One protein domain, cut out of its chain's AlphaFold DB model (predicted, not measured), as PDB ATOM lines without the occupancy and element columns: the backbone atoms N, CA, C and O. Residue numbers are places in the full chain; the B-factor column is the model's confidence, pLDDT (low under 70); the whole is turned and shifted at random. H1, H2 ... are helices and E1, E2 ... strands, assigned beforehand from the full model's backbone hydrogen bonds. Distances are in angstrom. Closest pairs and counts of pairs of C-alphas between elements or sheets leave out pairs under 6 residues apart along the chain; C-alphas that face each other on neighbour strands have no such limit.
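Overview. This is residues 25 to 220 of the 260 residues of the protein "A_deaminase domain-containing protein" of Toxocara canis (UniProt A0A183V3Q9). A small parallel sheet of three strands has one face covered by H5 and H6, and H2, H3 and H4 form a second group of helices joined to this slab where H2 packs on H5. H7 sits by the end of E3, and residues 25 to 37, with H1, stick out as an arm. The printed part has 196 residues, with eight named helices and three named strands in the order H1 E1 H2 H3 H4 H5 E2 H6 E3 H7 H8, and is mostly helix. The sheet runs E1 E2 E3. The whole is compact, with a radius of gyration of the C-alphas of 18.1 A and spans of 53 by 50 by 39 A.

Arrangement. H1, residues 25 to 31, touches no helix. E1, residues 41 to 47, is parallel to E2, residues 127 to 134, with N 131 and O 43 2.8 A apart. E2 is parallel to E3, residues 166 to 171, with N 168 and O 130 2.8 A apart. H2, residues 54 to 67, touches H4, residues 91 to 104, with residues 101 to 104 of H4 alone; the closest C-alphas, of Leu 60 and Leu 104, are 5.9 A apart. H3, residues 76 to 82, touches H4, the C-alphas of Leu 82 and Ile 97 being closest at 6.7 A; at 70.1 degrees they are only just about perpendicular. H5, residues 108 to 124, touches H2 with its residues 110 to 117 alone, at a shallow tilt of 16 degrees, opposite ways; the closest C-alphas, of Leu 60 and Glu 110, are 6.4 A apart. H5 lies over E2 at a height over the sheet of 10.0 A. H6, residues 144 to 161, is on the same face, 9.9 A high, and touches H5, the closest C-alphas, of Thr 112 and Gly 154, being 4.4 A apart. E1, H2 to H5 and E2 form a strand-helix-strand unit, two parallel neighbour strands with helices between; E2, H6 and E3 form another, with a right-handed crossover. H7, residues 179 to 192, only grazes the sheet, with residues 185 to 189. H8, residues 216 to 220, is apart from H7. Each O i to N i+4 pair is within hydrogen-bond range in H1, H2, H3, H5 and H7, against 7 of 10 in H4, 13 of 14 in H6 and 0 of 1 in H8, where 0 of 2 O i to N i+3 pairs are.

Along the chain. H1 begins at C-alpha 25, (70.823, 124.428, 184.034), and H8 ends at C-alpha 220, (104.897, 123.640, 165.150). From first to last C-alpha, H6 measures 26.4 A, H5 24.4 A, H4 21.1 A and E2 18.6 A.

Size, cuts and confidence. The C-alphas farthest apart, of Pro 34 and Glu 180, are 53.2 A apart. The printed part has no cut, and the link from H7 to H8, 23 residues, is long. The pLDDT is under 70 at residues 25 to 40, 88 and 193 to 220.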
ATOM      1  N   ILE A  25      71.219 123.068 183.662       36.75
ATOM      2  CA  ILE A  25      70.823 124.428 184.034       36.75
ATOM      3  C   ILE A  25      70.687 125.338 182.808       36.75
ATOM      4  O   ILE A  25      69.699 126.055 182.715       36.75
ATOM      5  N   ILE A  26      71.611 125.297 181.846       40.09
ATOM      6  CA  ILE A  26      71.564 126.177 180.671       40.09
ATOM      7  C   ILE A  26      70.526 125.686 179.658       40.09
ATOM      8  O   ILE A  26      69.793 126.505 179.118       40.09
ATOM      9  N   ARG A  27      70.359 124.368 179.470       40.72
ATOM     10  CA  ARG A  27      69.243 123.825 178.663       40.72
ATOM     11  C   ARG A  27      67.876 124.167 179.271       40.72
ATOM     12  O   ARG A  27      66.969 124.558 178.543       40.72
ATOM     13  N   SER A  28      67.754 124.089 180.598       39.19
ATOM     14  CA  SER A  28      66.558 124.497 181.352       39.19
ATOM     15  C   SER A  28      66.330 126.015 181.320       39.19
ATOM     16  O   SER A  28      65.204 126.481 181.212       39.19
ATOM     17  N   TRP A  29      67.393 126.819 181.351       49.44
ATOM     18  CA  TRP A  29      67.309 128.275 181.210       49.44
ATOM     19  C   TRP A  29      66.924 128.688 179.782       49.44
ATOM     20  O   TRP A  29      66.123 129.600 179.595       49.44
ATOM     21  N   ILE A  30      67.420 127.960 178.778       51.19
ATOM     22  CA  ILE A  30      67.018 128.071 177.374       51.19
ATOM     23  C   ILE A  30      65.536 127.700 177.215       51.19
ATOM     24  O   ILE A  30      64.803 128.446 176.579       51.19
ATOM     25  N   SER A  31      65.028 126.622 177.801       51.78
ATOM     26  CA  SER A  31      63.598 126.301 177.664       51.78
ATOM     27  C   SER A  31      62.663 127.253 178.428       51.78
ATOM     28  O   SER A  31      61.462 127.250 178.173       51.78
ATOM     29  N   ARG A  32      63.196 128.085 179.338       53.91
ATOM     30  CA  ARG A  32      62.445 129.039 180.179       53.91
ATOM     31  C   ARG A  32      62.386 130.473 179.650       53.91
ATOM     32  O   ARG A  32      61.780 131.319 180.305       53.91
ATOM     33  N   GLN A  33      63.018 130.784 178.518       53.38
ATOM     34  CA  GLN A  33      62.922 132.139 177.965       53.38
ATOM     35  C   GLN A  33      61.517 132.411 177.406       53.38
ATOM     36  O   GLN A  33      60.889 131.485 176.889       53.38
ATOM     37  N   PRO A  34      61.037 133.667 177.462       49.12
ATOM     38  CA  PRO A  34      59.725 134.025 176.945       49.12
ATOM     39  C   PRO A  34      59.594 133.670 175.462       49.12
ATOM     40  O   PRO A  34      60.471 133.980 174.651       49.12
ATOM     41  N   SER A  35      58.466 133.059 175.104       43.62
ATOM     42  CA  SER A  35      58.036 132.867 173.722       43.62
ATOM     43  C   SER A  35      57.880 134.235 173.048       43.62
ATOM     44  O   SER A  35      56.880 134.917 173.264       43.62
ATOM     45  N   GLY A  36      58.896 134.668 172.297       49.19
ATOM     46  CA  GLY A  36      58.911 135.970 171.618       49.19
ATOM     47  C   GLY A  36      60.291 136.622 171.482       49.19
ATOM     48  O   GLY A  36      60.451 137.516 170.658       49.19
ATOM     49  N   ALA A  37      61.302 136.177 172.236       52.59
ATOM     50  CA  ALA A  37      62.669 136.653 172.043       52.59
ATOM     51  C   ALA A  37      63.309 135.947 170.834       52.59
ATOM     52  O   ALA A  37      63.554 134.740 170.881       52.59
ATOM     53  N   ILE A  38      63.587 136.694 169.759       56.00
ATOM     54  CA  ILE A  38      64.397 136.199 168.639       56.00
ATOM     55  C   ILE A  38      65.797 135.930 169.182       56.00
ATOM     56  O   ILE A  38      66.464 136.827 169.699       56.00
ATOM     57  N   ARG A  39      66.229 134.674 169.104       62.34
ATOM     58  CA  ARG A  39      67.569 134.280 169.523       62.34
ATOM     59  C   ARG A  39      68.485 134.304 168.330       62.34
ATOM     60  O   ARG A  39      68.249 133.593 167.366       62.34
ATOM     61  N   ILE A  40      69.517 135.117 168.442       69.12
ATOM     62  CA  ILE A  40      70.551 135.256 167.434       69.12
ATOM     63  C   ILE A  40      71.719 134.375 167.862       69.12
ATOM     64  O   ILE A  40      72.257 134.555 168.956       69.12
ATOM     65  N   TYR A  41      72.092 133.423 167.013       80.31
ATOM     66  CA  TYR A  41      73.188 132.496 167.278       80.31
ATOM     67  C   TYR A  41      74.387 132.773 166.368       80.31
ATOM     68  O   TYR A  41      74.251 133.298 165.261       80.31
ATOM     69  N   GLN A  42      75.572 132.411 166.853       79.62
ATOM     70  CA  GLN A  42      76.808 132.381 166.076       79.62
ATOM     71  C   GLN A  42      77.348 130.955 166.125       79.62
ATOM     72  O   GLN A  42      77.443 130.383 167.212       79.62
ATOM     73  N   GLU A  43      77.696 130.398 164.969       82.19
ATOM     74  CA  GLU A  43      78.335 129.089 164.853       82.19
ATOM     75  C   GLU A  43      79.775 129.283 164.375       82.19
ATOM     76  O   GLU A  43      80.017 129.818 163.296       82.19
ATOM     77  N   LEU A  44      80.738 128.871 165.196       82.81
ATOM     78  CA  LEU A  44      82.167 129.114 164.967       82.81
ATOM     79  C   LEU A  44      82.923 127.834 164.574       82.81
ATOM     80  O   LEU A  44      84.126 127.861 164.312       82.81
ATOM     81  N   HIS A  45      82.250 126.683 164.563       81.12
ATOM     82  CA  HIS A  45      82.859 125.388 164.286       81.12
ATOM     83  C   HIS A  45      81.856 124.447 163.611       81.12
ATOM     84  O   HIS A  45      81.455 123.424 164.162       81.12
ATOM     85  N   ALA A  46      81.506 124.746 162.361       83.50
ATOM     86  CA  ALA A  46      80.718 123.840 161.531       83.50
ATOM     87  C   ALA A  46      81.601 123.154 160.487       83.50
ATOM     88  O   ALA A  46      82.240 123.817 159.679       83.50
ATOM     89  N   HIS A  47      81.617 121.821 160.455       86.69
ATOM     90  CA  HIS A  47      82.234 121.079 159.348       86.69
ATOM     91  C   HIS A  47      81.193 120.856 158.261       86.69
ATOM     92  O   HIS A  47      80.153 120.268 158.553       86.69
ATOM     93  N   LEU A  48      81.476 121.250 157.018       90.00
ATOM     94  CA  LEU A  48      80.519 121.150 155.909       90.00
ATOM     95  C   LEU A  48      79.943 119.731 155.764       90.00
ATOM     96  O   LEU A  48      78.739 119.528 155.898       90.00
ATOM     97  N   ASN A  49      80.816 118.729 155.613       88.06
ATOM     98  CA  ASN A  49      80.412 117.326 155.448       88.06
ATOM     99  C   ASN A  49      79.704 116.734 156.679       88.06
ATOM    100  O   ASN A  49      79.087 115.679 156.586       88.06
ATOM    101  N   GLY A  50      79.823 117.370 157.844       86.31
ATOM    102  CA  GLY A  50      79.139 116.935 159.058       86.31
ATOM    103  C   GLY A  50      77.883 117.751 159.390       86.31
ATOM    104  O   GLY A  50      77.195 117.445 160.359       86.31
ATOM    105  N   SER A  51      77.581 118.783 158.602       89.56
ATOM    106  CA  SER A  51      76.439 119.677 158.830       89.56
ATOM    107  C   SER A  51      75.277 119.411 157.873       89.56
ATOM    108  O   SER A  51      74.292 120.141 157.899       89.56
ATOM    109  N   LEU A  52      75.370 118.373 157.036       90.88
ATOM    110  CA  LEU A  52      74.331 118.024 156.069       90.88
ATOM    111  C   LEU A  52      73.065 117.533 156.779       90.88
ATOM    112  O   LEU A  52      73.108 116.617 157.608       90.88
ATOM    113  N   SER A  53      71.917 118.105 156.428       90.06
ATOM    114  CA  SER A  53      70.628 117.560 156.844       90.06
ATOM    115  C   SER A  53      70.289 116.291 156.058       90.06
ATOM    116  O   SER A  53      70.806 116.051 154.964       90.06
ATOM    117  N   MET A  54      69.379 115.471 156.595       88.31
ATOM    118  CA  MET A  54      68.888 114.289 155.872       88.31
ATOM    119  C   MET A  54      68.273 114.657 154.520       88.31
ATOM    120  O   MET A  54      68.476 113.943 153.546       88.31
ATOM    121  N   LYS A  55      67.607 115.813 154.442       92.69
ATOM    122  CA  LYS A  55      67.063 116.351 153.194       92.69
ATOM    123  C   LYS A  55      68.165 116.590 152.157       92.69
ATOM    124  O   LYS A  55      68.006 116.216 151.001       92.69
ATOM    125  N   THR A  56      69.285 117.192 152.555       94.19
ATOM    126  CA  THR A  56      70.431 117.416 151.658       94.19
ATOM    127  C   THR A  56      71.097 116.106 151.253       94.19
ATOM    128  O   THR A  56      71.429 115.927 150.087       94.19
ATOM    129  N   ILE A  57      71.236 115.155 152.180       93.56
ATOM    130  CA  ILE A  57      71.756 113.810 151.891       93.56
ATOM    131  C   ILE A  57      70.890 113.099 150.844       93.56
ATOM    132  O   ILE A  57      71.422 112.504 149.911       93.56
ATOM    133  N   GLU A  58      69.565 113.173 150.966       93.19
ATOM    134  CA  GLU A  58      68.634 112.582 149.999       93.19
ATOM    135  C   GLU A  58      68.742 113.239 148.620       93.19
ATOM    136  O   GLU A  58      68.766 112.530 147.615       93.19
ATOM    137  N   LYS A  59      68.883 114.572 148.557       95.88
ATOM    138  CA  LYS A  59      69.156 115.279 147.294       95.88
ATOM    139  C   LYS A  59      70.466 114.816 146.657       95.88
ATOM    140  O   LYS A  59      70.489 114.547 145.462       95.88
ATOM    141  N   LEU A  60      71.542 114.701 147.439       95.81
ATOM    142  CA  LEU A  60      72.836 114.226 146.943       95.81
ATOM    143  C   LEU A  60      72.749 112.786 146.421       95.81
ATOM    144  O   LEU A  60      73.290 112.478 145.366       95.81
ATOM    145  N   ALA A  61      72.032 111.909 147.128       95.00
ATOM    146  CA  ALA A  61      71.798 110.544 146.670       95.00
ATOM    147  C   ALA A  61      71.001 110.507 145.354       95.00
ATOM    148  O   ALA A  61      71.318 109.704 144.481       95.00
ATOM    149  N   ALA A  62      70.010 111.387 145.184       94.81
ATOM    150  CA  ALA A  62      69.271 111.513 143.929       94.81
ATOM    151  C   ALA A  62      70.172 111.998 142.778       94.81
ATOM    152  O   ALA A  62      70.213 111.351 141.737       94.81
ATOM    153  N   MET A  63      70.968 113.053 142.995       94.81
ATOM    154  CA  MET A  63      71.937 113.545 142.002       94.81
ATOM    155  C   MET A  63      72.938 112.460 141.594       94.81
ATOM    156  O   MET A  63      73.244 112.293 140.416       94.81
ATOM    157  N   LYS A  64      73.425 111.671 142.558       93.75
ATOM    158  CA  LYS A  64      74.333 110.559 142.270       93.75
ATOM    159  C   LYS A  64      73.661 109.476 141.425       93.75
ATOM    160  O   LYS A  64      74.296 108.971 140.511       93.75
ATOM    161  N   ALA A  65      72.399 109.140 141.698       93.19
ATOM    162  CA  ALA A  65      71.646 108.158 140.912       93.19
ATOM    163  C   ALA A  65      71.394 108.616 139.464       93.19
ATOM    164  O   ALA A  65      71.299 107.786 138.567       93.19
ATOM    165  N   GLU A  66      71.305 109.927 139.227       91.25
ATOM    166  CA  GLU A  66      71.207 110.493 137.875       91.25
ATOM    167  C   GLU A  66      72.538 110.403 137.109       91.25
ATOM    168  O   GLU A  66      72.540 110.174 135.900       91.25
ATOM    169  N   ASN A  67      73.665 110.553 137.811       88.12
ATOM    170  CA  ASN A  67      75.004 110.571 137.215       88.12
ATOM    171  C   ASN A  67      75.663 109.183 137.104       88.12
ATOM    172  O   ASN A  67      76.571 109.001 136.293       88.12
ATOM    173  N   ASP A  68      75.242 108.219 137.923       89.25
ATOM    174  CA  ASP A  68      75.837 106.886 138.036       89.25
ATOM    175  C   ASP A  68      74.745 105.801 137.950       89.25
ATOM    176  O   ASP A  68      74.075 105.525 138.950       89.25
ATOM    177  N   PRO A  69      74.561 105.163 136.776       89.38
ATOM    178  CA  PRO A  69      73.560 104.111 136.587       89.38
ATOM    179  C   PRO A  69      73.752 102.884 137.489       89.38
ATOM    180  O   PRO A  69      72.788 102.160 137.734       89.38
ATOM    181  N   ASP A  70      74.971 102.653 137.985       90.75
ATOM    182  CA  ASP A  70      75.297 101.526 138.862       90.75
ATOM    183  C   ASP A  70      75.062 101.861 140.349       90.75
ATOM    184  O   ASP A  70      75.196 101.003 141.229       90.75
ATOM    185  N   TYR A  71      74.696 103.106 140.669       91.06
ATOM    186  CA  TYR A  71      74.423 103.521 142.036       91.06
ATOM    187  C   TYR A  71      73.038 103.054 142.510       91.06
ATOM    188  O   TYR A  71      72.005 103.653 142.225       91.06
ATOM    189  N   CYS A  72      73.021 102.019 143.352       89.38
ATOM    190  CA  CYS A  72      71.800 101.442 143.931       89.38
ATOM    191  C   CYS A  72      71.179 102.247 145.097       89.38
ATOM    192  O   CYS A  72      70.325 101.728 145.819       89.38
ATOM    193  N   GLY A  73      71.600 103.496 145.321       90.62
ATOM    194  CA  GLY A  73      71.161 104.299 146.464       90.62
ATOM    195  C   GLY A  73      71.882 103.968 147.778       90.62
ATOM    196  O   GLY A  73      72.736 103.086 147.854       90.62
ATOM    197  N   LEU A  74      71.532 104.704 148.839       90.44
ATOM    198  CA  LEU A  74      72.017 104.434 150.197       90.44
ATOM    199  C   LEU A  74      71.437 103.116 150.721       90.44
ATOM    200  O   LEU A  74      70.212 102.948 150.741       90.44
ATOM    201  N   SER A  75      72.314 102.234 151.203       91.38
ATOM    202  CA  SER A  75      71.934 100.993 151.880       91.38
ATOM    203  C   SER A  75      71.166 101.270 153.176       91.38
ATOM    204  O   SER A  75      71.281 102.343 153.769       91.38
ATOM    205  N   GLU A  76      70.406 100.286 153.663       89.75
ATOM    206  CA  GLU A  76      69.655 100.440 154.918       89.75
ATOM    207  C   GLU A  76      70.582 100.760 156.101       89.75
ATOM    208  O   GLU A  76      70.283 101.628 156.915       89.75
ATOM    209  N   ALA A  77      71.762 100.136 156.147       88.44
ATOM    210  CA  ALA A  77      72.759 100.405 157.179       88.44
ATOM    211  C   ALA A  77      73.290 101.849 157.126       88.44
ATOM    212  O   ALA A  77      73.486 102.468 158.169       88.44
ATOM    213  N   GLU A  78      73.511 102.403 155.930       89.75
ATOM    214  CA  GLU A  78      73.921 103.803 155.766       89.75
ATOM    215  C   GLU A  78      72.795 104.762 156.147       89.75
ATOM    216  O   GLU A  78      73.040 105.751 156.836       89.75
ATOM    217  N   ARG A  79      71.550 104.456 155.766       87.81
ATOM    218  CA  ARG A  79      70.379 105.246 156.163       87.81
ATOM    219  C   ARG A  79      70.231 105.282 157.678       87.81
ATOM    220  O   ARG A  79      70.074 106.363 158.237       87.81
ATOM    221  N   GLU A  80      70.331 104.137 158.346       86.94
ATOM    222  CA  GLU A  80      70.307 104.049 159.810       86.94
ATOM    223  C   GLU A  80      71.466 104.806 160.464       86.94
ATOM    224  O   GLU A  80      71.272 105.512 161.453       86.94
ATOM    225  N   LEU A  81      72.667 104.728 159.889       85.38
ATOM    226  CA  LEU A  81      73.830 105.448 160.398       85.38
ATOM    227  C   LEU A  81      73.645 106.977 160.317       85.38
ATOM    228  O   LEU A  81      74.001 107.696 161.257       85.38
ATOM    229  N   LEU A  82      73.061 107.468 159.220       85.38
ATOM    230  CA  LEU A  82      72.815 108.891 158.963       85.38
ATOM    231  C   LEU A  82      71.583 109.433 159.707       85.38
ATOM    232  O   LEU A  82      71.497 110.633 159.971       85.38
ATOM    233  N   LYS A  83      70.633 108.584 160.114       82.69
ATOM    234  CA  LYS A  83      69.435 109.037 160.834       82.69
ATOM    235  C   LYS A  83      69.806 109.804 162.113       82.69
ATOM    236  O   LYS A  83      70.592 109.307 162.920       82.69
ATOM    237  N   PRO A  84      69.238 111.000 162.345       76.19
ATOM    238  CA  PRO A  84      69.431 111.730 163.592       76.19
ATOM    239  C   PRO A  84      69.025 110.870 164.788       76.19
ATOM    240  O   PRO A  84      67.964 110.245 164.778       76.19
ATOM    241  N   THR A  85      69.846 110.862 165.832       75.94
ATOM    242  CA  THR A  85      69.589 110.072 167.036       75.94
ATOM    243  C   THR A  85      69.685 110.943 168.279       75.94
ATOM    244  O   THR A  85      70.483 111.873 168.332       75.94
ATOM    245  N   GLU A  86      68.849 110.651 169.275       71.88
ATOM    246  CA  GLU A  86      68.857 111.350 170.567       71.88
ATOM    247  C   GLU A  86      69.937 110.801 171.511       71.88
ATOM    248  O   GLU A  86      70.267 111.433 172.515       71.88
ATOM    249  N   ARG A  87      70.517 109.635 171.188       81.69
ATOM    250  CA  ARG A  87      71.648 109.088 171.941       81.69
ATOM    251  C   ARG A  87      72.943 109.783 171.539       81.69
ATOM    252  O   ARG A  87      73.128 110.176 170.391       81.69
ATOM    253  N   GLN A  88      73.893 109.825 172.462       69.31
ATOM    254  CA  GLN A  88      75.261 110.167 172.096       69.31
ATOM    255  C   GLN A  88      75.835 109.063 171.199       69.31
ATOM    256  O   GLN A  88      75.839 107.885 171.568       69.31
ATOM    257  N   ARG A  89      76.300 109.446 170.009       73.31
ATOM    258  CA  ARG A  89      77.120 108.575 169.165       73.31
ATOM    259  C   ARG A  89      78.522 108.463 169.750       73.31
ATOM    260  O   ARG A  89      78.994 109.381 170.427       73.31
ATOM    261  N   SER A  90      79.168 107.330 169.509       75.62
ATOM    262  CA  SER A  90      80.601 107.198 169.755       75.62
ATOM    263  C   SER A  90      81.391 107.906 168.648       75.62
ATOM    264  O   SER A  90      80.883 108.124 167.545       75.62
ATOM    265  N   LEU A  91      82.655 108.242 168.917       70.62
ATOM    266  CA  LEU A  91      83.535 108.827 167.899       70.62
ATOM    267  C   LEU A  91      83.697 107.906 166.682       70.62
ATOM    268  O   LEU A  91      83.719 108.388 165.555       70.62
ATOM    269  N   ASP A  92      83.749 106.590 166.895       75.44
ATOM    270  CA  ASP A  92      83.834 105.605 165.812       75.44
ATOM    271  C   ASP A  92      82.631 105.696 164.860       75.44
ATOM    272  O   ASP A  92      82.785 105.753 163.642       75.44
ATOM    273  N   GLU A  93      81.421 105.826 165.409       73.56
ATOM    274  CA  GLU A  93      80.201 105.970 164.612       73.56
ATOM    275  C   GLU A  93      80.194 107.264 163.798       73.56
ATOM    276  O   GLU A  93      79.801 107.259 162.633       73.56
ATOM    277  N   VAL A  94      80.678 108.359 164.386       72.06
ATOM    278  CA  VAL A  94      80.852 109.640 163.689       72.06
ATOM    279  C   VAL A  94      81.849 109.490 162.538       72.06
ATOM    280  O   VAL A  94      81.581 109.944 161.423       72.06
ATOM    281  N   PHE A  95      82.967 108.793 162.757       76.25
ATOM    282  CA  PHE A  95      83.961 108.567 161.712       76.25
ATOM    283  C   PHE A  95      83.456 107.689 160.567       76.25
ATOM    284  O   PHE A  95      83.866 107.902 159.427       76.25
ATOM    285  N   ARG A  96      82.520 106.771 160.829       82.69
ATOM    286  CA  ARG A  96      81.871 105.953 159.792       82.69
ATOM    287  C   ARG A  96      80.916 106.741 158.899       82.69
ATOM    288  O   ARG A  96      80.662 106.312 157.777       82.69
ATOM    289  N   ILE A  97      80.415 107.891 159.350       83.19
ATOM    290  CA  ILE A  97      79.517 108.736 158.551       83.19
ATOM    291  C   ILE A  97      80.277 109.471 157.441       83.19
ATOM    292  O   ILE A  97      79.785 109.599 156.319       83.19
ATOM    293  N   PHE A  98      81.497 109.933 157.724       81.88
ATOM    294  CA  PHE A  98      82.260 110.744 156.777       81.88
ATOM    295  C   PHE A  98      82.517 110.061 155.421       81.88
ATOM    296  O   PHE A  98      82.361 110.752 154.414       81.88
ATOM    297  N   PRO A  99      82.890 108.766 155.336       87.19
ATOM    298  CA  PRO A  99      83.018 108.062 154.061       87.19
ATOM    299  C   PRO A  99      81.723 108.031 153.250       87.19
ATOM    300  O   PRO A  99      81.769 108.229 152.040       87.19
ATOM    301  N   VAL A 100      80.576 107.840 153.912       89.94
ATOM    302  CA  VAL A 100      79.266 107.784 153.247       89.94
ATOM    303  C   VAL A 100      78.951 109.131 152.603       89.94
ATOM    304  O   VAL A 100      78.677 109.200 151.410       89.94
ATOM    305  N   VAL A 101      79.088 110.220 153.366       89.06
ATOM    306  CA  VAL A 101      78.893 111.583 152.850       89.06
ATOM    307  C   VAL A 101      79.879 111.906 151.729       89.06
ATOM    308  O   VAL A 101      79.501 112.478 150.714       89.06
ATOM    309  N   GLN A 102      81.146 111.522 151.884       88.69
ATOM    310  CA  GLN A 102      82.159 111.768 150.858       88.69
ATOM    311  C   GLN A 102      81.840 111.030 149.560       88.69
ATOM    312  O   GLN A 102      82.028 111.603 148.496       88.69
ATOM    313  N   ASN A 103      81.306 109.809 149.617       91.88
ATOM    314  CA  ASN A 103      80.905 109.065 148.420       91.88
ATOM    315  C   ASN A 103      79.753 109.733 147.641       91.88
ATOM    316  O   ASN A 103      79.620 109.524 146.431       91.88
ATOM    317  N   LEU A 104      78.936 110.535 148.328       93.69
ATOM    318  CA  LEU A 104      77.846 111.307 147.732       93.69
ATOM    319  C   LEU A 104      78.306 112.630 147.103       93.69
ATOM    320  O   LEU A 104      77.581 113.173 146.283       93.69
ATOM    321  N   ILE A 105      79.474 113.155 147.492       94.50
ATOM    322  CA  ILE A 105      80.002 114.436 147.005       94.50
ATOM    323  C   ILE A 105      81.286 114.171 146.218       94.50
ATOM    324  O   ILE A 105      82.383 114.095 146.774       94.50
ATOM    325  N   GLN A 106      81.138 114.003 144.912       93.81
ATOM    326  CA  GLN A 106      82.198 113.718 143.952       93.81
ATOM    327  C   GLN A 106      82.372 114.830 142.905       93.81
ATOM    328  O   GLN A 106      83.479 114.961 142.387       93.81
ATOM    329  N   HIS A 107      81.353 115.651 142.634       94.56
ATOM    330  CA  HIS A 107      81.338 116.685 141.587       94.56
ATOM    331  C   HIS A 107      81.028 118.094 142.126       94.56
ATOM    332  O   HIS A 107      80.502 118.256 143.232       94.56
ATOM    333  N   LYS A 108      81.427 119.137 141.377       95.31
ATOM    334  CA  LYS A 108      81.372 120.544 141.832       95.31
ATOM    335  C   LYS A 108      79.947 120.957 142.186       95.31
ATOM    336  O   LYS A 108      79.727 121.662 143.169       95.31
ATOM    337  N   GLU A 109      78.988 120.489 141.402       95.75
ATOM    338  CA  GLU A 109      77.565 120.783 141.510       95.75
ATOM    339  C   GLU A 109      76.999 120.266 142.837       95.75
ATOM    340  O   GLU A 109      76.296 120.991 143.540       95.75
ATOM    341  N   GLU A 110      77.374 119.043 143.220       96.25
ATOM    342  CA  GLU A 110      76.968 118.398 144.473       96.25
ATOM    343  C   GLU A 110      77.495 119.179 145.684       96.25
ATOM    344  O   GLU A 110      76.744 119.487 146.610       96.25
ATOM    345  N   LEU A 111      78.777 119.563 145.655       97.19
ATOM    346  CA  LEU A 111      79.412 120.323 146.735       97.19
ATOM    347  C   LEU A 111      78.858 121.750 146.848       97.19
ATOM    348  O   LEU A 111      78.644 122.249 147.957       97.19
ATOM    349  N   THR A 112      78.595 122.395 145.712       97.62
ATOM    350  CA  THR A 112      77.982 123.729 145.648       97.62
ATOM    351  C   THR A 112      76.578 123.690 146.248       97.62
ATOM    352  O   THR A 112      76.268 124.479 147.140       97.62
ATOM    353  N   MET A 113      75.750 122.729 145.821       97.62
ATOM    354  CA  MET A 113      74.387 122.540 146.327       97.62
ATOM    355  C   MET A 113      74.387 122.245 147.829       97.62
ATOM    356  O   MET A 113      73.679 122.910 148.583       97.62
ATOM    357  N   ALA A 114      75.239 121.320 148.279       97.44
ATOM    358  CA  ALA A 114      75.379 120.990 149.693       97.44
ATOM    359  C   ALA A 114      75.786 122.206 150.540       97.44
ATOM    360  O   ALA A 114      75.259 122.404 151.631       97.44
ATOM    361  N   THR A 115      76.693 123.045 150.032       97.62
ATOM    362  CA  THR A 115      77.118 124.276 150.715       97.62
ATOM    363  C   THR A 115      75.958 125.258 150.869       97.62
ATOM    364  O   THR A 115      75.760 125.799 151.956       97.62
ATOM    365  N   VAL A 116      75.169 125.465 149.809       98.00
ATOM    366  CA  VAL A 116      73.987 126.341 149.841       98.00
ATOM    367  C   VAL A 116      72.961 125.835 150.851       98.00
ATOM    368  O   VAL A 116      72.516 126.603 151.702       98.00
ATOM    369  N   ASP A 117      72.630 124.546 150.789       97.50
ATOM    370  CA  ASP A 117      71.670 123.914 151.692       97.50
ATOM    371  C   ASP A 117      72.105 124.031 153.164       97.50
ATOM    372  O   ASP A 117      71.301 124.413 154.008       97.50
ATOM    373  N   VAL A 118      73.382 123.772 153.476       96.06
ATOM    374  CA  VAL A 118      73.910 123.882 154.848       96.06
ATOM    375  C   VAL A 118      73.789 125.306 155.386       96.06
ATOM    376  O   VAL A 118      73.399 125.497 156.538       96.06
ATOM    377  N   ILE A 119      74.100 126.314 154.568       95.31
ATOM    378  CA  ILE A 119      73.970 127.720 154.967       95.31
ATOM    379  C   ILE A 119      72.499 128.068 155.227       95.31
ATOM    380  O   ILE A 119      72.199 128.695 156.244       95.31
ATOM    381  N   GLY A 120      71.589 127.627 154.355       95.38
ATOM    382  CA  GLY A 120      70.151 127.825 154.532       95.38
ATOM    383  C   GLY A 120      69.604 127.139 155.786       95.38
ATOM    384  O   GLY A 120      68.817 127.735 156.523       95.38
ATOM    385  N   ASP A 121      70.073 125.926 156.085       92.81
ATOM    386  CA  ASP A 121      69.714 125.204 157.306       92.81
ATOM    387  C   ASP A 121      70.168 125.982 158.560       92.81
ATOM    388  O   ASP A 121      69.401 126.111 159.514       92.81
ATOM    389  N   PHE A 122      71.377 126.560 158.567       92.31
ATOM    390  CA  PHE A 122      71.843 127.415 159.669       92.31
ATOM    391  C   PHE A 122      71.065 128.735 159.784       92.31
ATOM    392  O   PHE A 122      70.703 129.124 160.896       92.31
ATOM    393  N   GLU A 123      70.753 129.403 158.670       91.81
ATOM    394  CA  GLU A 123      69.928 130.620 158.692       91.81
ATOM    395  C   GLU A 123      68.529 130.328 159.263       91.81
ATOM    396  O   GLU A 123      68.032 131.083 160.098       91.81
ATOM    397  N   SER A 124      67.921 129.191 158.892       90.31
ATOM    398  CA  SER A 124      66.602 128.773 159.392       90.31
ATOM    399  C   SER A 124      66.562 128.540 160.910       90.31
ATOM    400  O   SER A 124      65.508 128.638 161.540       90.31
ATOM    401  N   GLU A 125      67.726 128.292 161.514       86.94
ATOM    402  CA  GLU A 125      67.916 128.158 162.959       86.94
ATOM    403  C   GLU A 125      68.287 129.486 163.647       86.94
ATOM    404  O   GLU A 125      68.564 129.506 164.848       86.94
ATOM    405  N   ASN A 126      68.209 130.612 162.929       86.38
ATOM    406  CA  ASN A 126      68.567 131.964 163.375       86.38
ATOM    407  C   ASN A 126      70.071 132.152 163.669       86.38
ATOM    408  O   ASN A 126      70.453 132.955 164.531       86.38
ATOM    409  N   VAL A 127      70.941 131.423 162.961       85.81
ATOM    410  CA  VAL A 127      72.379 131.718 162.945       85.81
ATOM    411  C   VAL A 127      72.634 132.907 162.023       85.81
ATOM    412  O   VAL A 127      72.270 132.874 160.851       85.81
ATOM    413  N   VAL A 128      73.284 133.950 162.542       86.25
ATOM    414  CA  VAL A 128      73.616 135.167 161.769       86.25
ATOM    415  C   VAL A 128      75.081 135.232 161.348       86.25
ATOM    416  O   VAL A 128      75.443 136.031 160.488       86.25
ATOM    417  N   TYR A 129      75.939 134.407 161.951       84.94
ATOM    418  CA  TYR A 129      77.352 134.295 161.603       84.94
ATOM    419  C   TYR A 129      77.790 132.832 161.662       84.94
ATOM    420  O   TYR A 129      77.562 132.166 162.673       84.94
ATOM    421  N   LEU A 130      78.403 132.353 160.581       85.19
ATOM    422  CA  LEU A 130      78.824 130.969 160.397       85.19
ATOM    423  C   LEU A 130      80.281 130.901 159.932       85.19
ATOM    424  O   LEU A 130      80.612 131.367 158.840       85.19
ATOM    425  N   GLU A 131      81.132 130.247 160.717       86.44
ATOM    426  CA  GLU A 131      82.463 129.814 160.288       86.44
ATOM    427  C   GLU A 131      82.394 128.376 159.776       86.44
ATOM    428  O   GLU A 131      82.449 127.397 160.531       86.44
ATOM    429  N   LEU A 132      82.248 128.261 158.460       87.25
ATOM    430  CA  LEU A 132      82.157 126.994 157.760       87.25
ATOM    431  C   LEU A 132      83.559 126.452 157.494       87.25
ATOM    432  O   LEU A 132      84.397 127.118 156.892       87.25
ATOM    433  N   ARG A 133      83.812 125.217 157.914       89.69
ATOM    434  CA  ARG A 133      85.104 124.548 157.793       89.69
ATOM    435  C   ARG A 133      85.019 123.400 156.805       89.69
ATOM    436  O   ARG A 133      84.069 122.613 156.832       89.69
ATOM    437  N   SER A 134      86.042 123.261 155.972       88.00
ATOM    438  CA  SER A 134      86.223 122.050 155.177       88.00
ATOM    439  C   SER A 134      87.693 121.770 154.886       88.00
ATOM    440  O   SER A 134      88.501 122.690 154.776       88.00
ATOM    441  N   THR A 135      88.043 120.494 154.756       88.44
ATOM    442  CA  THR A 135      89.359 120.055 154.276       88.44
ATOM    443  C   THR A 135      89.276 119.889 152.759       88.44
ATOM    444  O   THR A 135      88.496 119.038 152.322       88.44
ATOM    445  N   PRO A 136      90.052 120.645 151.956       91.38
ATOM    446  CA  PRO A 136      90.091 120.460 150.509       91.38
ATOM    447  C   PRO A 136      90.489 119.033 150.134       91.38
ATOM    448  O   PRO A 136      91.471 118.497 150.651       91.38
ATOM    449  N   LYS A 137      89.728 118.413 149.232       89.12
ATOM    450  CA  LYS A 137      89.943 117.031 148.790       89.12
ATOM    451  C   LYS A 137      89.882 116.945 147.278       89.12
ATOM    452  O   LYS A 137      89.086 117.635 146.656       89.12
ATOM    453  N   SER A 138      90.699 116.059 146.719       92.31
ATOM    454  CA  SER A 138      90.534 115.624 145.336       92.31
ATOM    455  C   SER A 138      89.579 114.435 145.305       92.31
ATOM    456  O   SER A 138      89.684 113.533 146.139       92.31
ATOM    457  N   THR A 139      88.670 114.422 144.342       91.44
ATOM    458  CA  THR A 139      87.762 113.303 144.063       91.44
ATOM    459  C   THR A 139      87.930 112.877 142.600       91.44
ATOM    460  O   THR A 139      88.812 113.375 141.899       91.44
ATOM    461  N   LYS A 140      87.071 111.972 142.110       86.06
ATOM    462  CA  LYS A 140      87.021 111.626 140.680       86.06
ATOM    463  C   LYS A 140      86.629 112.811 139.786       86.06
ATOM    464  O   LYS A 140      87.040 112.846 138.633       86.06
ATOM    465  N   GLY A 141      85.823 113.743 140.302       90.12
ATOM    466  CA  GLY A 141      85.211 114.831 139.536       90.12
ATOM    467  C   GLY A 141      85.740 116.233 139.846       90.12
ATOM    468  O   GLY A 141      85.279 117.188 139.229       90.12
ATOM    469  N   MET A 142      86.668 116.385 140.798       94.88
ATOM    470  CA  MET A 142      87.232 117.687 141.177       94.88
ATOM    471  C   MET A 142      88.643 117.576 141.764       94.88
ATOM    472  O   MET A 142      88.945 116.667 142.542       94.88
ATOM    473  N   SER A 143      89.495 118.546 141.431       96.19
ATOM    474  CA  SER A 143      90.760 118.804 142.129       96.19
ATOM    475  C   SER A 143      90.545 119.495 143.489       96.19
ATOM    476  O   SER A 143      89.446 119.942 143.819       96.19
ATOM    477  N   LYS A 144      91.610 119.651 144.292       93.50
ATOM    478  CA  LYS A 144      91.540 120.426 145.550       93.50
ATOM    479  C   LYS A 144      91.156 121.895 145.316       93.50
ATOM    480  O   LYS A 144      90.444 122.461 146.140       93.50
ATOM    481  N   ARG A 145      91.594 122.503 144.204       93.94
ATOM    482  CA  ARG A 145      91.216 123.879 143.838       93.94
ATOM    483  C   ARG A 145      89.744 123.952 143.455       93.94
ATOM    484  O   ARG A 145      89.013 124.763 144.011       93.94
ATOM    485  N   ASP A 146      89.308 123.040 142.592       95.88
ATOM    486  CA  ASP A 146      87.907 122.894 142.186       95.88
ATOM    487  C   ASP A 146      86.968 122.733 143.390       95.88
ATOM    488  O   ASP A 146      85.875 123.295 143.411       95.88
ATOM    489  N   TYR A 147      87.410 121.986 144.406       95.81
ATOM    490  CA  TYR A 147      86.697 121.801 145.666       95.81
ATOM    491  C   TYR A 147      86.478 123.133 146.398       95.81
ATOM    492  O   TYR A 147      85.370 123.431 146.846       95.81
ATOM    493  N   VAL A 148      87.527 123.953 146.524       94.25
ATOM    494  CA  VAL A 148      87.439 125.264 147.186       94.25
ATOM    495  C   VAL A 148      86.577 126.226 146.368       94.25
ATOM    496  O   VAL A 148      85.718 126.896 146.938       94.25
ATOM    497  N   GLU A 149      86.745 126.256 145.045       94.81
ATOM    498  CA  GLU A 149      85.922 127.062 144.134       94.81
ATOM    499  C   GLU A 149      84.433 126.736 144.270       94.81
ATOM    500  O   GLU A 149      83.632 127.647 144.458       94.81
ATOM    501  N   ALA A 150      84.068 125.452 144.275       96.81
ATOM    502  CA  ALA A 150      82.683 125.016 144.431       96.81
ATOM    503  C   ALA A 150      82.066 125.475 145.766       96.81
ATOM    504  O   ALA A 150      80.925 125.939 145.803       96.81
ATOM    505  N   ILE A 151      82.821 125.420 146.871       95.94
ATOM    506  CA  ILE A 151      82.347 125.955 148.159       95.94
ATOM    507  C   ILE A 151      82.173 127.472 148.082       95.94
ATOM    508  O   ILE A 151      81.159 128.001 148.542       95.94
ATOM    509  N   LEU A 152      83.138 128.193 147.507       94.62
ATOM    510  CA  LEU A 152      83.058 129.648 147.372       94.62
ATOM    511  C   LEU A 152      81.879 130.072 146.498       94.62
ATOM    512  O   LEU A 152      81.197 131.043 146.825       94.62
ATOM    513  N   ASP A 153      81.602 129.347 145.421       95.38
ATOM    514  CA  ASP A 153      80.448 129.592 144.563       95.38
ATOM    515  C   ASP A 153      79.133 129.296 145.290       95.38
ATOM    516  O   ASP A 153      78.200 130.104 145.216       95.38
ATOM    517  N   GLY A 154      79.094 128.238 146.104       96.56
ATOM    518  CA  GLY A 154      77.985 127.961 147.016       96.56
ATOM    519  C   GLY A 154      77.751 129.099 148.013       96.56
ATOM    520  O   GLY A 154      76.627 129.572 148.157       96.56
ATOM    521  N   ILE A 155      78.810 129.624 148.638       94.50
ATOM    522  CA  ILE A 155      78.732 130.772 149.558       94.50
ATOM    523  C   ILE A 155      78.248 132.033 148.827       94.50
ATOM    524  O   ILE A 155      77.374 132.743 149.329       94.50
ATOM    525  N   LYS A 156      78.778 132.328 147.631       93.94
ATOM    526  CA  LYS A 156      78.351 133.483 146.820       93.94
ATOM    527  C   LYS A 156      76.871 133.397 146.463       93.94
ATOM    528  O   LYS A 156      76.190 134.424 146.493       93.94
ATOM    529  N   PHE A 157      76.389 132.207 146.103       95.19
ATOM    530  CA  PHE A 157      74.984 131.973 145.794       95.19
ATOM    531  C   PHE A 157      74.118 132.099 147.049       95.19
ATOM    532  O   PHE A 157      73.169 132.882 147.050       95.19
ATOM    533  N   ALA A 158      74.495 131.420 148.134       93.62
ATOM    534  CA  ALA A 158      73.793 131.467 149.410       93.62
ATOM    535  C   ALA A 158      73.656 132.903 149.924       93.62
ATOM    536  O   ALA A 158      72.565 133.299 150.304       93.62
ATOM    537  N   ARG A 159      74.694 133.739 149.806       90.19
ATOM    538  CA  ARG A 159      74.638 135.163 150.183       90.19
ATOM    539  C   ARG A 159      73.519 135.950 149.482       90.19
ATOM    540  O   ARG A 159      73.066 136.957 150.013       90.19
ATOM    541  N   ARG A 160      73.094 135.539 148.280       94.00
ATOM    542  CA  ARG A 160      72.006 136.204 147.537       94.00
ATOM    543  C   ARG A 160      70.620 135.798 148.035       94.00
ATOM    544  O   ARG A 160      69.710 136.614 147.962       94.00
ATOM    545  N   ILE A 161      70.462 134.557 148.493       96.06
ATOM    546  CA  ILE A 161      69.161 133.981 148.873       96.06
ATOM    547  C   ILE A 161      68.956 133.856 150.392       96.06
ATOM    548  O   ILE A 161      67.817 133.780 150.838       96.06
ATOM    549  N   HIS A 162      70.040 133.911 151.165       92.44
ATOM    550  CA  HIS A 162      70.107 133.853 152.627       92.44
ATOM    551  C   HIS A 162      70.811 135.117 153.159       92.44
ATOM    552  O   HIS A 162      71.971 135.061 153.580       92.44
ATOM    553  N   PRO A 163      70.180 136.305 153.060       90.00
ATOM    554  CA  PRO A 163      70.833 137.577 153.367       90.00
ATOM    555  C   PRO A 163      71.049 137.825 154.867       90.00
ATOM    556  O   PRO A 163      71.760 138.767 155.216       90.00
ATOM    557  N   ASN A 164      70.449 137.026 155.759       88.81
ATOM    558  CA  ASN A 164      70.518 137.255 157.207       88.81
ATOM    559  C   ASN A 164      71.687 136.522 157.883       88.81
ATOM    560  O   ASN A 164      71.867 136.658 159.094       88.81
ATOM    561  N   ILE A 165      72.482 135.766 157.120       85.56
ATOM    562  CA  ILE A 165      73.638 135.021 157.616       85.56
ATOM    563  C   ILE A 165      74.924 135.460 156.912       85.56
ATOM    564  O   ILE A 165      75.033 135.499 155.687       85.56
ATOM    565  N   VAL A 166      75.943 135.784 157.706       87.56
ATOM    566  CA  VAL A 166      77.298 136.063 157.230       87.56
ATOM    567  C   VAL A 166      78.122 134.788 157.342       87.56
ATOM    568  O   VAL A 166      78.281 134.242 158.429       87.56
ATOM    569  N   VAL A 167      78.684 134.330 156.227       88.38
ATOM    570  CA  VAL A 167      79.458 133.083 156.177       88.38
ATOM    571  C   VAL A 167      80.926 133.383 155.905       88.38
ATOM    572  O   VAL A 167      81.246 134.148 154.991       88.38
ATOM    573  N   ARG A 168      81.820 132.763 156.678       86.62
ATOM    574  CA  ARG A 168      83.271 132.743 156.452       86.62
ATOM    575  C   ARG A 168      83.742 131.307 156.263       86.62
ATOM    576  O   ARG A 168      83.297 130.414 156.975       86.62
ATOM    577  N   LEU A 169      84.629 131.095 155.294       87.50
ATOM    578  CA  LEU A 169      85.208 129.786 154.998       87.50
ATOM    579  C   LEU A 169      86.555 129.634 155.709       87.50
ATOM    580  O   LEU A 169      87.394 130.526 155.647       87.50
ATOM    581  N   ILE A 170      86.774 128.482 156.335       86.56
ATOM    582  CA  ILE A 170      88.050 128.078 156.924       86.56
ATOM    583  C   ILE A 170      88.499 126.785 156.245       86.56
ATOM    584  O   ILE A 170      87.843 125.743 156.350       86.56
ATOM    585  N   LEU A 171      89.649 126.834 155.573       87.19
ATOM    586  CA  LEU A 171      90.267 125.637 155.013       87.19
ATOM    587  C   LEU A 171      91.044 124.903 156.105       87.19
ATOM    588  O   LEU A 171      91.884 125.474 156.796       87.19
ATOM    589  N   SER A 172      90.726 123.627 156.285       83.38
ATOM    590  CA  SER A 172      91.345 122.767 157.293       83.38
ATOM    591  C   SER A 172      92.474 121.943 156.679       83.38
ATOM    592  O   SER A 172      92.330 121.428 155.571       83.38
ATOM    593  N   ILE A 173      93.567 121.754 157.420       81.38
ATOM    594  CA  ILE A 173      94.679 120.878 157.029       81.38
ATOM    595  C   ILE A 173      94.602 119.597 157.855       81.38
ATOM    596  O   ILE A 173      94.650 119.628 159.085       81.38
ATOM    597  N   ASP A 174      94.469 118.455 157.182       79.19
ATOM    598  CA  ASP A 174      94.499 117.157 157.847       79.19
ATOM    599  C   ASP A 174      95.912 116.868 158.366       79.19
ATOM    600  O   ASP A 174      96.901 117.128 157.686       79.19
ATOM    601  N   ARG A 175      96.022 116.278 159.559       73.81
ATOM    602  CA  ARG A 175      97.318 115.898 160.143       73.81
ATOM    603  C   ARG A 175      98.102 114.881 159.304       73.81
ATOM    604  O   ARG A 175      99.291 114.701 159.534       73.81
ATOM    605  N   ARG A 176      97.421 114.168 158.405       78.00
ATOM    606  CA  ARG A 176      98.008 113.178 157.496       78.00
ATOM    607  C   ARG A 176      98.579 113.811 156.231       78.00
ATOM    608  O   ARG A 176      99.238 113.102 155.482       78.00
ATOM    609  N   HIS A 177      98.304 115.093 155.985       78.25
ATOM    610  CA  HIS A 177      98.838 115.789 154.825       78.25
ATOM    611  C   HIS A 177     100.354 115.946 154.919       78.25
ATOM    612  O   HIS A 177     100.918 116.125 156.002       78.25
ATOM    613  N   THR A 178     101.006 115.914 153.763       84.75
ATOM    614  CA  THR A 178     102.417 116.288 153.654       84.75
ATOM    615  C   THR A 178     102.589 117.806 153.796       84.75
ATOM    616  O   THR A 178     101.626 118.575 153.739       84.75
ATOM    617  N   LEU A 179     103.833 118.262 153.976       82.81
ATOM    618  CA  LEU A 179     104.145 119.698 154.004       82.81
ATOM    619  C   LEU A 179     103.800 120.396 152.683       82.81
ATOM    620  O   LEU A 179     103.359 121.542 152.698       82.81
ATOM    621  N   GLU A 180     103.980 119.705 151.559       86.00
ATOM    622  CA  GLU A 180     103.622 120.205 150.230       86.00
ATOM    623  C   GLU A 180     102.110 120.417 150.132       86.00
ATOM    624  O   GLU A 180     101.657 121.525 149.867       86.00
ATOM    625  N   GLU A 181     101.314 119.414 150.513       81.31
ATOM    626  CA  GLU A 181      99.855 119.535 150.519       81.31
ATOM    627  C   GLU A 181      99.350 120.627 151.469       81.31
ATOM    628  O   GLU A 181      98.342 121.281 151.194       81.31
ATOM    629  N   ALA A 182     100.023 120.812 152.606       81.56
ATOM    630  CA  ALA A 182      99.709 121.890 153.530       81.56
ATOM    631  C   ALA A 182     100.017 123.267 152.922       81.56
ATOM    632  O   ALA A 182      99.217 124.195 153.063       81.56
ATOM    633  N   SER A 183     101.141 123.382 152.214       84.50
ATOM    634  CA  SER A 183     101.561 124.603 151.522       84.50
ATOM    635  C   SER A 183     100.611 124.952 150.378       84.50
ATOM    636  O   SER A 183     100.222 126.109 150.255       84.50
ATOM    637  N   ASP A 184     100.136 123.961 149.621       87.94
ATOM    638  CA  ASP A 184      99.132 124.159 148.569       87.94
ATOM    639  C   ASP A 184      97.820 124.718 149.130       87.94
ATOM    640  O   ASP A 184      97.237 125.649 148.572       87.94
ATOM    641  N   ILE A 185      97.343 124.173 150.257       85.12
ATOM    642  CA  ILE A 185      96.119 124.655 150.916       85.12
ATOM    643  C   ILE A 185      96.292 126.100 151.385       85.12
ATOM    644  O   ILE A 185      95.377 126.911 151.220       85.12
ATOM    645  N   MET A 186      97.462 126.433 151.930       83.88
ATOM    646  CA  MET A 186      97.800 127.802 152.318       83.88
ATOM    647  C   MET A 186      97.851 128.742 151.109       83.88
ATOM    648  O   MET A 186      97.264 129.821 151.164       83.88
ATOM    649  N   GLY A 187      98.483 128.323 150.010       85.19
ATOM    650  CA  GLY A 187      98.534 129.083 148.759       85.19
ATOM    651  C   GLY A 187      97.139 129.383 148.215       85.19
ATOM    652  O   GLY A 187      96.809 130.540 147.967       85.19
ATOM    653  N   MET A 188      96.268 128.369 148.150       86.00
ATOM    654  CA  MET A 188      94.869 128.554 147.744       86.00
ATOM    655  C   MET A 188      94.118 129.527 148.663       86.00
ATOM    656  O   MET A 188      93.366 130.370 148.178       86.00
ATOM    657  N   ALA A 189      94.316 129.444 149.983       83.06
ATOM    658  CA  ALA A 189      93.663 130.352 150.928       83.06
ATOM    659  C   ALA A 189      94.096 131.815 150.726       83.06
ATOM    660  O   ALA A 189      93.255 132.712 150.783       83.06
ATOM    661  N   LEU A 190      95.386 132.052 150.468       82.12
ATOM    662  CA  LEU A 190      95.925 133.389 150.211       82.12
ATOM    663  C   LEU A 190      95.418 133.957 148.882       82.12
ATOM    664  O   LEU A 190      94.945 135.088 148.846       82.12
ATOM    665  N   GLU A 191      95.460 133.166 147.811       83.12
ATOM    666  CA  GLU A 191      95.018 133.599 146.482       83.12
ATOM    667  C   GLU A 191      93.518 133.909 146.423       83.12
ATOM    668  O   GLU A 191      93.091 134.851 145.758       83.12
ATOM    669  N   MET A 192      92.695 133.109 147.103       81.06
ATOM    670  CA  MET A 192      91.233 133.205 147.018       81.06
ATOM    671  C   MET A 192      90.630 134.085 148.132       81.06
ATOM    672  O   MET A 192      89.414 134.318 148.163       81.06
ATOM    673  N   GLY A 193      91.475 134.595 149.037       65.50
ATOM    674  CA  GLY A 193      91.100 135.339 150.242       65.50
ATOM    675  C   GLY A 193      90.466 136.711 150.014       65.50
ATOM    676  O   GLY A 193      89.788 137.212 150.911       65.50
ATOM    677  N   ASP A 194      90.569 137.278 148.810       49.38
ATOM    678  CA  ASP A 194      89.912 138.550 148.471       49.38
ATOM    679  C   ASP A 194      88.384 138.426 148.325       49.38
ATOM    680  O   ASP A 194      87.658 139.413 148.445       49.38
ATOM    681  N   THR A 195      87.855 137.214 148.109       44.62
ATOM    682  CA  THR A 195      86.400 136.994 147.940       44.62
ATOM    683  C   THR A 195      85.731 136.398 149.186       44.62
ATOM    684  O   THR A 195      84.516 136.521 149.365       44.62
ATOM    685  N   ALA A 196      86.518 135.795 150.076       37.72
ATOM    686  CA  ALA A 196      86.097 135.241 151.354       37.72
ATOM    687  C   ALA A 196      87.068 135.752 152.412       37.72
ATOM    688  O   ALA A 196      88.139 135.192 152.594       37.72
ATOM    689  N   ALA A 197      86.717 136.844 153.086       34.81
ATOM    690  CA  ALA A 197      87.605 137.423 154.078       34.81
ATOM    691  C   ALA A 197      87.918 136.376 155.174       34.81
ATOM    692  O   ALA A 197      87.063 135.966 155.959       34.81
ATOM    693  N   PHE A 198      89.152 135.894 155.201       36.94
ATOM    694  CA  PHE A 198      89.650 135.019 156.251       36.94
ATOM    695  C   PHE A 198      89.877 135.890 157.490       36.94
ATOM    696  O   PHE A 198      90.642 136.853 157.445       36.94
ATOM    697  N   THR A 199      89.173 135.625 158.591       29.81
ATOM    698  CA  THR A 199      89.375 136.409 159.815       29.81
ATOM    699  C   THR A 199      90.665 135.945 160.489       29.81
ATOM    700  O   THR A 199      90.708 134.899 161.130       29.81
ATOM    701  N   PHE A 200      91.721 136.744 160.339       30.22
ATOM    702  CA  PHE A 200      92.912 136.705 161.181       30.22
ATOM    703  C   PHE A 200      92.575 137.322 162.543       30.22
ATOM    704  O   PHE A 200      92.247 138.504 162.629       30.22
ATOM    705  N   LEU A 201      92.705 136.547 163.619       26.56
ATOM    706  CA  LEU A 201      92.880 137.100 164.959       26.56
ATOM    707  C   LEU A 201      94.308 136.796 165.408       26.56
ATOM    708  O   LEU A 201      94.742 135.647 165.448       26.56
ATOM    709  N   SER A 202      95.038 137.878 165.671       28.89
ATOM    710  CA  SER A 202      96.423 137.963 166.139       28.89
ATOM    711  C   SER A 202      96.796 136.829 167.101       28.89
ATOM    712  O   SER A 202      96.450 136.874 168.284       28.89
ATOM    713  N   GLY A 203      97.486 135.807 166.585       25.06
ATOM    714  CA  GLY A 203      97.846 134.614 167.358       25.06
ATOM    715  C   GLY A 203      98.116 133.333 166.563       25.06
ATOM    716  O   GLY A 203      98.538 132.352 167.165       25.06
ATOM    717  N   GLY A 204      97.926 133.315 165.242       25.69
ATOM    718  CA  GLY A 204      98.354 132.195 164.403       25.69
ATOM    719  C   GLY A 204      97.500 132.027 163.155       25.69
ATOM    720  O   GLY A 204      96.309 132.318 163.152       25.69
ATOM    721  N   ILE A 205      98.120 131.517 162.096       28.53
ATOM    722  CA  ILE A 205      97.430 130.754 161.056       28.53
ATOM    723  C   ILE A 205      96.502 129.758 161.761       28.53
ATOM    724  O   ILE A 205      96.990 128.947 162.549       28.53
ATOM    725  N   LEU A 206      95.194 129.769 161.495       34.19
ATOM    726  CA  LEU A 206      94.331 128.691 161.977       34.19
ATOM    727  C   LEU A 206      94.189 127.606 160.910       34.19
ATOM    728  O   LEU A 206      93.120 127.357 160.365       34.19
ATOM    729  N   CYS A 207      95.301 126.919 160.663       32.38
ATOM    730  CA  CYS A 207      95.268 125.542 160.203       32.38
ATOM    731  C   CYS A 207      94.951 124.676 161.416       32.38
ATOM    732  O   CYS A 207      95.815 124.431 162.259       32.38
ATOM    733  N   PHE A 208      93.707 124.224 161.540       31.06
ATOM    734  CA  PHE A 208      93.380 123.222 162.548       31.06
ATOM    735  C   PHE A 208      93.932 121.867 162.093       31.06
ATOM    736  O   PHE A 208      93.305 121.177 161.292       31.06
ATOM    737  N   MET A 209      95.101 121.481 162.610       28.39
ATOM    738  CA  MET A 209      95.569 120.096 162.558       28.39
ATOM    739  C   MET A 209      94.782 119.274 163.587       28.39
ATOM    740  O   MET A 209      94.873 119.515 164.791       28.39
ATOM    741  N   SER A 210      93.999 118.299 163.125       26.59
ATOM    742  CA  SER A 210      93.298 117.338 163.991       26.59
ATOM    743  C   SER A 210      94.316 116.432 164.701       26.59
ATOM    744  O   SER A 210      94.886 115.532 164.087       26.59
ATOM    745  N   ALA A 211      94.607 116.685 165.978       28.83
ATOM    746  CA  ALA A 211      95.688 116.034 166.716       28.83
ATOM    747  C   ALA A 211      95.248 114.735 167.407       28.83
ATOM    748  O   ALA A 211      94.524 114.790 168.391       28.83
ATOM    749  N   GLU A 212      95.767 113.588 166.962       33.09
ATOM    750  CA  GLU A 212      95.885 112.361 167.759       33.09
ATOM    751  C   GLU A 212      97.160 111.626 167.298       33.09
ATOM    752  O   GLU A 212      97.245 111.157 166.164       33.09
ATOM    753  N   ASN A 213      98.143 111.564 168.207       28.94
ATOM    754  CA  ASN A 213      99.306 110.658 168.238       28.94
ATOM    755  C   ASN A 213     100.638 110.986 167.522       28.94
ATOM    756  O   ASN A 213     101.351 110.052 167.170       28.94
ATOM    757  N   VAL A 214     101.087 112.252 167.451       33.03
ATOM    758  CA  VAL A 214     102.539 112.584 167.350       33.03
ATOM    759  C   VAL A 214     102.867 113.862 168.149       33.03
ATOM    760  O   VAL A 214     102.016 114.736 168.302       33.03
ATOM    761  N   SER A 215     104.089 113.957 168.693       29.30
ATOM    762  CA  SER A 215     104.586 115.051 169.551       29.30
ATOM    763  C   SER A 215     104.323 116.467 168.981       29.30
ATOM    764  O   SER A 215     104.802 116.774 167.886       29.30
ATOM    765  N   PRO A 216     103.658 117.369 169.738       37.59
ATOM    766  CA  PRO A 216     103.283 118.725 169.306       37.59
ATOM    767  C   PRO A 216     104.436 119.653 168.901       37.59
ATOM    768  O   PRO A 216     104.197 120.671 168.257       37.59
ATOM    769  N   VAL A 217     105.671 119.342 169.301       31.41
ATOM    770  CA  VAL A 217     106.822 120.262 169.218       31.41
ATOM    771  C   VAL A 217     107.472 120.264 167.832       31.41
ATOM    772  O   VAL A 217     107.998 121.284 167.399       31.41
ATOM    773  N   PHE A 218     107.422 119.145 167.107       28.78
ATOM    774  CA  PHE A 218     108.211 118.984 165.881       28.78
ATOM    775  C   PHE A 218     107.552 119.624 164.647       28.78
ATOM    776  O   PHE A 218     108.246 120.150 163.789       28.78
ATOM    777  N   LEU A 219     106.217 119.641 164.579       31.75
ATOM    778  CA  LEU A 219     105.459 120.228 163.461       31.75
ATOM    779  C   LEU A 219     105.202 121.732 163.626       31.75
ATOM    780  O   LEU A 219     105.229 122.476 162.649       31.75
ATOM    781  N   THR A 220     105.019 122.201 164.865       37.97
ATOM    782  CA  THR A 220     104.897 123.640 165.150       37.97
ATOM    783  C   THR A 220     106.193 124.383 164.844       37.97
ATOM    784  O   THR A 220     106.134 125.484 164.304       37.97
TER     785      THR A 220